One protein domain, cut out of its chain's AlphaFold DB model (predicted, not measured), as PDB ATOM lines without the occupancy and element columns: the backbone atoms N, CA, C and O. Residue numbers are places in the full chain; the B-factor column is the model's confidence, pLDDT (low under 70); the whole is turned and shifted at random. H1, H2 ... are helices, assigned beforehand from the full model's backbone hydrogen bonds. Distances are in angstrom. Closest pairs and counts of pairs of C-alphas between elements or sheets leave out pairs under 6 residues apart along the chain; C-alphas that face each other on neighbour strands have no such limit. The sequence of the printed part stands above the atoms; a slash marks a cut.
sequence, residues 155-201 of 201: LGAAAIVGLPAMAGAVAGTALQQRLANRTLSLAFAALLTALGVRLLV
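AT A GLANCE: This is residues 155 to 201 of the 201 residues of a protein of Actinobacteria bacterium (UniProt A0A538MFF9). Two long helices meet near their ends as an open V, with H1 as one arm, H2 as the other and a tight turn at residues 179 to 180 as the corner. The arms part from there, and the space between them is empty. The printed part has 47 residues, with H1 then H2 and no named strand; its class is all helix. It is extended, with a radius of gyration of the C-alphas of 15.0 A, and flat, spanning 38 by 32 by 7 A.

IN THESE COORDINATES: Find C-alpha 155 at (-2.662, 9.092, 90.890); from there H1, residues 155 to 178, runs 33.8 A, with a kink of 25 degrees near residue 162. Look next at C-alpha 181, at (-36.202, -8.209, 88.202), where H2, residues 181 to 200, begins; it runs 29.0 A to C-alpha 200 at (-35.263, 14.644, 70.370).

HOW THE PARTS SIT: H1 and H2 are close but not clearly touching; their closest C-alphas, of Gln 176 and Leu 184, are 7.4 A apart. Their lines stand at a steep tilt of 52 degrees, opposite ways. In H2 every O i to N i+4 pair is within hydrogen-bond range; in H1, 18 of 20 are.

THE WHOLE: The two C-alphas farthest apart, of Leu 155 and Arg 182, are 40.1 A apart. The printed part has no cut, and the link from H1 to H2 is tight. The mean pLDDT of the printed part is 75.4, with 10 residues under 70, among them residues 157 to 158 and 181 to 182.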
ATOM      1  N   LEU A 155      -2.166  10.001  89.846       67.75
ATOM      2  CA  LEU A 155      -2.662   9.092  90.890       67.75
ATOM      3  C   LEU A 155      -3.620   9.788  91.872       67.75
ATOM      4  O   LEU A 155      -4.597   9.184  92.299       67.75
ATOM      5  N   GLY A 156      -3.404  11.076  92.163       73.25
ATOM      6  CA  GLY A 156      -4.328  11.878  92.971       73.25
ATOM      7  C   GLY A 156      -5.712  12.060  92.332       73.25
ATOM      8  O   GLY A 156      -6.724  11.842  92.992       73.25
ATOM      9  N   ALA A 157      -5.780  12.391  91.040       69.81
ATOM     10  CA  ALA A 157      -7.050  12.515  90.318       69.81
ATOM     11  C   ALA A 157      -7.719  11.145  90.115       69.81
ATOM     12  O   ALA A 157      -8.928  11.008  90.295       69.81
ATOM     13  N   ALA A 158      -6.920  10.116  89.818       68.31
ATOM     14  CA  ALA A 158      -7.395   8.743  89.704       68.31
ATOM     15  C   ALA A 158      -7.973   8.224  91.030       68.31
ATOM     16  O   ALA A 158      -8.982   7.530  91.009       68.31
ATOM     17  N   ALA A 159      -7.402   8.592  92.180       73.25
ATOM     18  CA  ALA A 159      -7.943   8.229  93.488       73.25
ATOM     19  C   ALA A 159      -9.248   8.976  93.795       73.25
ATOM     20  O   ALA A 159     -10.216   8.350  94.223       73.25
ATOM     21  N   ILE A 160      -9.307  10.287  93.523       77.12
ATOM     22  CA  ILE A 160     -10.506  11.110  93.762       77.12
ATOM     23  C   ILE A 160     -11.703  10.628  92.936       77.12
ATOM     24  O   ILE A 160     -12.824  10.684  93.426       77.12
ATOM     25  N   VAL A 161     -11.486  10.133  91.715       75.12
ATOM     26  CA  VAL A 161     -12.560   9.581  90.866       75.12
ATOM     27  C   VAL A 161     -12.761   8.080  91.108       75.12
ATOM     28  O   VAL A 161     -13.890   7.592  91.125       75.12
ATOM     29  N   GLY A 162     -11.683   7.335  91.342       73.25
ATOM     30  CA  GLY A 162     -11.693   5.882  91.492       73.25
ATOM     31  C   GLY A 162     -12.335   5.401  92.791       73.25
ATOM     32  O   GLY A 162     -13.124   4.461  92.757       73.25
ATOM     33  N   LEU A 163     -12.066   6.062  93.923       77.56
ATOM     34  CA  LEU A 163     -12.690   5.742  95.216       77.56
ATOM     35  C   LEU A 163     -14.226   5.837  95.179       77.56
ATOM     36  O   LEU A 163     -14.883   4.847  95.516       77.56
ATOM     37  N   PRO A 164     -14.837   6.962  94.750       78.62
ATOM     38  CA  PRO A 164     -16.288   7.046  94.645       78.62
ATOM     39  C   PRO A 164     -16.843   6.141  93.542       78.62
ATOM     40  O   PRO A 164     -17.935   5.609  93.717       78.62
ATOM     41  N   ALA A 165     -16.107   5.895  92.451       73.75
ATOM     42  CA  ALA A 165     -16.531   4.946  91.420       73.75
ATOM     43  C   ALA A 165     -16.593   3.503  91.950       73.75
ATOM     44  O   ALA A 165     -17.588   2.813  91.729       73.75
ATOM     45  N   MET A 166     -15.583   3.055  92.704       74.25
ATOM     46  CA  MET A 166     -15.596   1.748  93.368       74.25
ATOM     47  C   MET A 166     -16.739   1.650  94.381       74.25
ATOM     48  O   MET A 166     -17.497   0.679  94.361       74.25
ATOM     49  N   ALA A 167     -16.909   2.668  95.229       76.00
ATOM     50  CA  ALA A 167     -17.996   2.708  96.203       76.00
ATOM     51  C   ALA A 167     -19.374   2.675  95.519       76.00
ATOM     52  O   ALA A 167     -20.250   1.915  95.930       76.00
ATOM     53  N   GLY A 168     -19.545   3.435  94.437       80.00
ATOM     54  CA  GLY A 168     -20.753   3.452  93.617       80.00
ATOM     55  C   GLY A 168     -21.026   2.116  92.929       80.00
ATOM     56  O   GLY A 168     -22.170   1.671  92.912       80.00
ATOM     57  N   ALA A 169     -19.998   1.432  92.421       72.56
ATOM     58  CA  ALA A 169     -20.147   0.115  91.804       72.56
ATOM     59  C   ALA A 169     -20.595  -0.946  92.825       72.56
ATOM     60  O   ALA A 169     -21.511  -1.731  92.557       72.56
ATOM     61  N   VAL A 170     -20.010  -0.945  94.025       73.94
ATOM     62  CA  VAL A 170     -20.406  -1.865  95.104       73.94
ATOM     63  C   VAL A 170     -21.812  -1.532  95.615       73.94
ATOM     64  O   VAL A 170     -22.650  -2.423  95.748       73.94
ATOM     65  N   ALA A 171     -22.115  -0.253  95.840       71.88
ATOM     66  CA  ALA A 171     -23.440   0.184  96.271       71.88
ATOM     67  C   ALA A 171     -24.517  -0.120  95.216       71.88
ATOM     68  O   ALA A 171     -25.592  -0.611  95.554       71.88
ATOM     69  N   GLY A 172     -24.217   0.112  93.938       74.00
ATOM     70  CA  GLY A 172     -25.111  -0.162  92.819       74.00
ATOM     71  C   GLY A 172     -25.386  -1.653  92.646       74.00
ATOM     72  O   GLY A 172     -26.540  -2.043  92.499       74.00
ATOM     73  N   THR A 173     -24.362  -2.506  92.744       69.44
ATOM     74  CA  THR A 173     -24.552  -3.967  92.677       69.44
ATOM     75  C   THR A 173     -25.341  -4.499  93.875       69.44
ATOM     76  O   THR A 173     -26.247  -5.313  93.691       69.44
ATOM     77  N   ALA A 174     -25.083  -3.992  95.084       70.50
ATOM     78  CA  ALA A 174     -25.856  -4.339  96.276       70.50
ATOM     79  C   ALA A 174     -27.321  -3.876  96.182       70.50
ATOM     80  O   ALA A 174     -28.231  -4.598  96.597       70.50
ATOM     81  N   LEU A 175     -27.564  -2.691  95.616       70.44
ATOM     82  CA  LEU A 175     -28.911  -2.176  95.382       70.44
ATOM     83  C   LEU A 175     -29.638  -3.020  94.328       70.44
ATOM     84  O   LEU A 175     -30.783  -3.414  94.541       70.44
ATOM     85  N   GLN A 176     -28.949  -3.382  93.245       69.50
ATOM     86  CA  GLN A 176     -29.485  -4.220  92.174       69.50
ATOM     87  C   GLN A 176     -29.926  -5.601  92.668       69.50
ATOM     88  O   GLN A 176     -30.976  -6.086  92.261       69.50
ATOM     89  N   GLN A 177     -29.176  -6.213  93.588       70.25
ATOM     90  CA  GLN A 177     -29.545  -7.502  94.186       70.25
ATOM     91  C   GLN A 177     -30.793  -7.429  95.080       70.25
ATOM     92  O   GLN A 177     -31.431  -8.452  95.319       70.25
ATOM     93  N   ARG A 178     -31.151  -6.238  95.577       71.69
ATOM     94  CA  ARG A 178     -32.355  -6.019  96.397       71.69
ATOM     95  C   ARG A 178     -33.588  -5.658  95.567       71.69
ATOM     96  O   ARG A 178     -34.701  -5.724  96.081       71.69
ATOM     97  N   LEU A 179     -33.403  -5.272  94.307       71.94
ATOM     98  CA  LEU A 179     -34.476  -4.897  93.392       71.94
ATOM     99  C   LEU A 179     -35.038  -6.137  92.686       71.94
ATOM    100  O   LEU A 179     -34.303  -6.961  92.150       71.94
ATOM    101  N   ALA A 180     -36.366  -6.256  92.650       70.50
ATOM    102  CA  ALA A 180     -37.028  -7.294  91.866       70.50
ATOM    103  C   ALA A 180     -36.732  -7.104  90.367       70.50
ATOM    104  O   ALA A 180     -36.731  -5.975  89.869       70.50
ATOM    105  N   ASN A 181     -36.557  -8.211  89.632       65.44
ATOM    106  CA  ASN A 181     -36.202  -8.209  88.202       65.44
ATOM    107  C   ASN A 181     -37.134  -7.316  87.354       65.44
ATOM    108  O   ASN A 181     -36.706  -6.634  86.425       65.44
ATOM    109  N   ARG A 182     -38.418  -7.250  87.737       69.94
ATOM    110  CA  ARG A 182     -39.433  -6.404  87.095       69.94
ATOM    111  C   ARG A 182     -39.150  -4.910  87.267       69.94
ATOM    112  O   ARG A 182     -39.270  -4.167  86.303       69.94
ATOM    113  N   THR A 183     -38.739  -4.475  88.458       71.56
ATOM    114  CA  THR A 183     -38.396  -3.071  88.740       71.56
ATOM    115  C   THR A 183     -37.134  -2.655  87.998       71.56
ATOM    116  O   THR A 183     -37.073  -1.549  87.472       71.56
ATOM    117  N   LEU A 184     -36.151  -3.552  87.908       67.81
ATOM    118  CA  LEU A 184     -34.907  -3.273  87.202       67.81
ATOM    119  C   LEU A 184     -35.134  -3.091  85.695       67.81
ATOM    120  O   LEU A 184     -34.653  -2.123  85.111       67.81
ATOM    121  N   SER A 185     -35.930  -3.975  85.088       66.44
ATOM    122  CA  SER A 185     -36.322  -3.861  83.679       66.44
ATOM    123  C   SER A 185     -37.089  -2.562  83.399       66.44
ATOM    124  O   SER A 185     -36.810  -1.879  82.416       66.44
ATOM    125  N   LEU A 186     -37.994  -2.167  84.300       76.38
ATOM    126  CA  LEU A 186     -38.799  -0.949  84.161       76.38
ATOM    127  C   LEU A 186     -37.956   0.325  84.336       76.38
ATOM    128  O   LEU A 186     -38.104   1.266  83.561       76.38
ATOM    129  N   ALA A 187     -37.022   0.334  85.291       74.19
ATOM    130  CA  ALA A 187     -36.065   1.425  85.477       74.19
ATOM    131  C   ALA A 187     -35.150   1.589  84.256       74.19
ATOM    132  O   ALA A 187     -34.889   2.706  83.810       74.19
ATOM    133  N   PHE A 188     -34.705   0.471  83.684       69.81
ATOM    134  CA  PHE A 188     -33.873   0.475  82.494       69.81
ATOM    135  C   PHE A 188     -34.632   0.991  81.258       69.81
ATOM    136  O   PHE A 188     -34.138   1.866  80.544       69.81
ATOM    137  N   ALA A 189     -35.873   0.536  81.053       75.75
ATOM    138  CA  ALA A 189     -36.752   1.046  80.000       75.75
ATOM    139  C   ALA A 189     -37.045   2.549  80.156       75.75
ATOM    140  O   ALA A 189     -37.006   3.295  79.174       75.75
ATOM    141  N   ALA A 190     -37.281   3.017  81.387       83.62
ATOM    142  CA  ALA A 190     -37.487   4.434  81.678       83.62
ATOM    143  C   ALA A 190     -36.242   5.273  81.347       83.62
ATOM    144  O   ALA A 190     -36.360   6.326  80.721       83.62
ATOM    145  N   LEU A 191     -35.048   4.787  81.699       77.81
ATOM    146  CA  LEU A 191     -33.782   5.463  81.407       77.81
ATOM    147  C   LEU A 191     -33.522   5.575  79.896       77.81
ATOM    148  O   LEU A 191     -33.148   6.647  79.422       77.81
ATOM    149  N   LEU A 192     -33.779   4.511  79.130       78.75
ATOM    150  CA  LEU A 192     -33.679   4.552  77.665       78.75
ATOM    151  C   LEU A 192     -34.691   5.514  77.040       78.75
ATOM    152  O   LEU A 192     -34.342   6.261  76.127       78.75
ATOM    153  N   THR A 193     -35.921   5.531  77.552       84.12
ATOM    154  CA  THR A 193     -36.956   6.463  77.085       84.12
ATOM    155  C   THR A 193     -36.529   7.907  77.345       84.12
ATOM    156  O   THR A 193     -36.602   8.741  76.447       84.12
ATOM    157  N   ALA A 194     -36.008   8.201  78.540       86.31
ATOM    158  CA  ALA A 194     -35.504   9.526  78.888       86.31
ATOM    159  C   ALA A 194     -34.330   9.963  77.994       86.31
ATOM    160  O   ALA A 194     -34.296  11.110  77.549       86.31
ATOM    161  N   LEU A 195     -33.393   9.055  77.691       81.31
ATOM    162  CA  LEU A 195     -32.299   9.314  76.748       81.31
ATOM    163  C   LEU A 195     -32.823   9.614  75.339       81.31
ATOM    164  O   LEU A 195     -32.353  10.563  74.715       81.31
ATOM    165  N   GLY A 196     -33.811   8.850  74.863       84.12
ATOM    166  CA  GLY A 196     -34.455   9.088  73.570       84.12
ATOM    167  C   GLY A 196     -35.135  10.455  73.499       84.12
ATOM    168  O   GLY A 196     -34.944  11.184  72.532       84.12
ATOM    169  N   VAL A 197     -35.861  10.844  74.552       92.38
ATOM    170  CA  VAL A 197     -36.508  12.163  74.639       92.38
ATOM    171  C   VAL A 197     -35.476  13.290  74.673       92.38
ATOM    172  O   VAL A 197     -35.631  14.267  73.949       92.38
ATOM    173  N   ARG A 198     -34.399  13.153  75.458       88.50
ATOM    174  CA  ARG A 198     -33.324  14.159  75.529       88.50
ATOM    175  C   ARG A 198     -32.624  14.368  74.185       88.50
ATOM    176  O   ARG A 198     -32.058  15.425  73.967       88.50
ATOM    177  N   LEU A 199     -32.600  13.355  73.326       85.75
ATOM    178  CA  LEU A 199     -31.980  13.451  72.007       85.75
ATOM    179  C   LEU A 199     -32.921  14.067  70.960       85.75
ATOM    180  O   LEU A 199     -32.455  14.527  69.923       85.75
ATOM    181  N   LEU A 200     -34.233  14.048  71.222       89.38
ATOM    182  CA  LEU A 200     -35.263  14.644  70.370       89.38
ATOM    183  C   LEU A 200     -35.433  16.155  70.616       89.38
ATOM    184  O   LEU A 200     -35.818  16.872  69.695       89.38
ATOM    185  N   VAL A 201     -35.197  16.606  71.853       80.81
ATOM    186  CA  VAL A 201     -35.275  18.014  72.290       80.81
ATOM    187  C   VAL A 201     -33.914  18.679  72.170       80.81
ATOM    188  O   VAL A 201     -33.859  19.775  71.572       80.81
TER     189      VAL A 201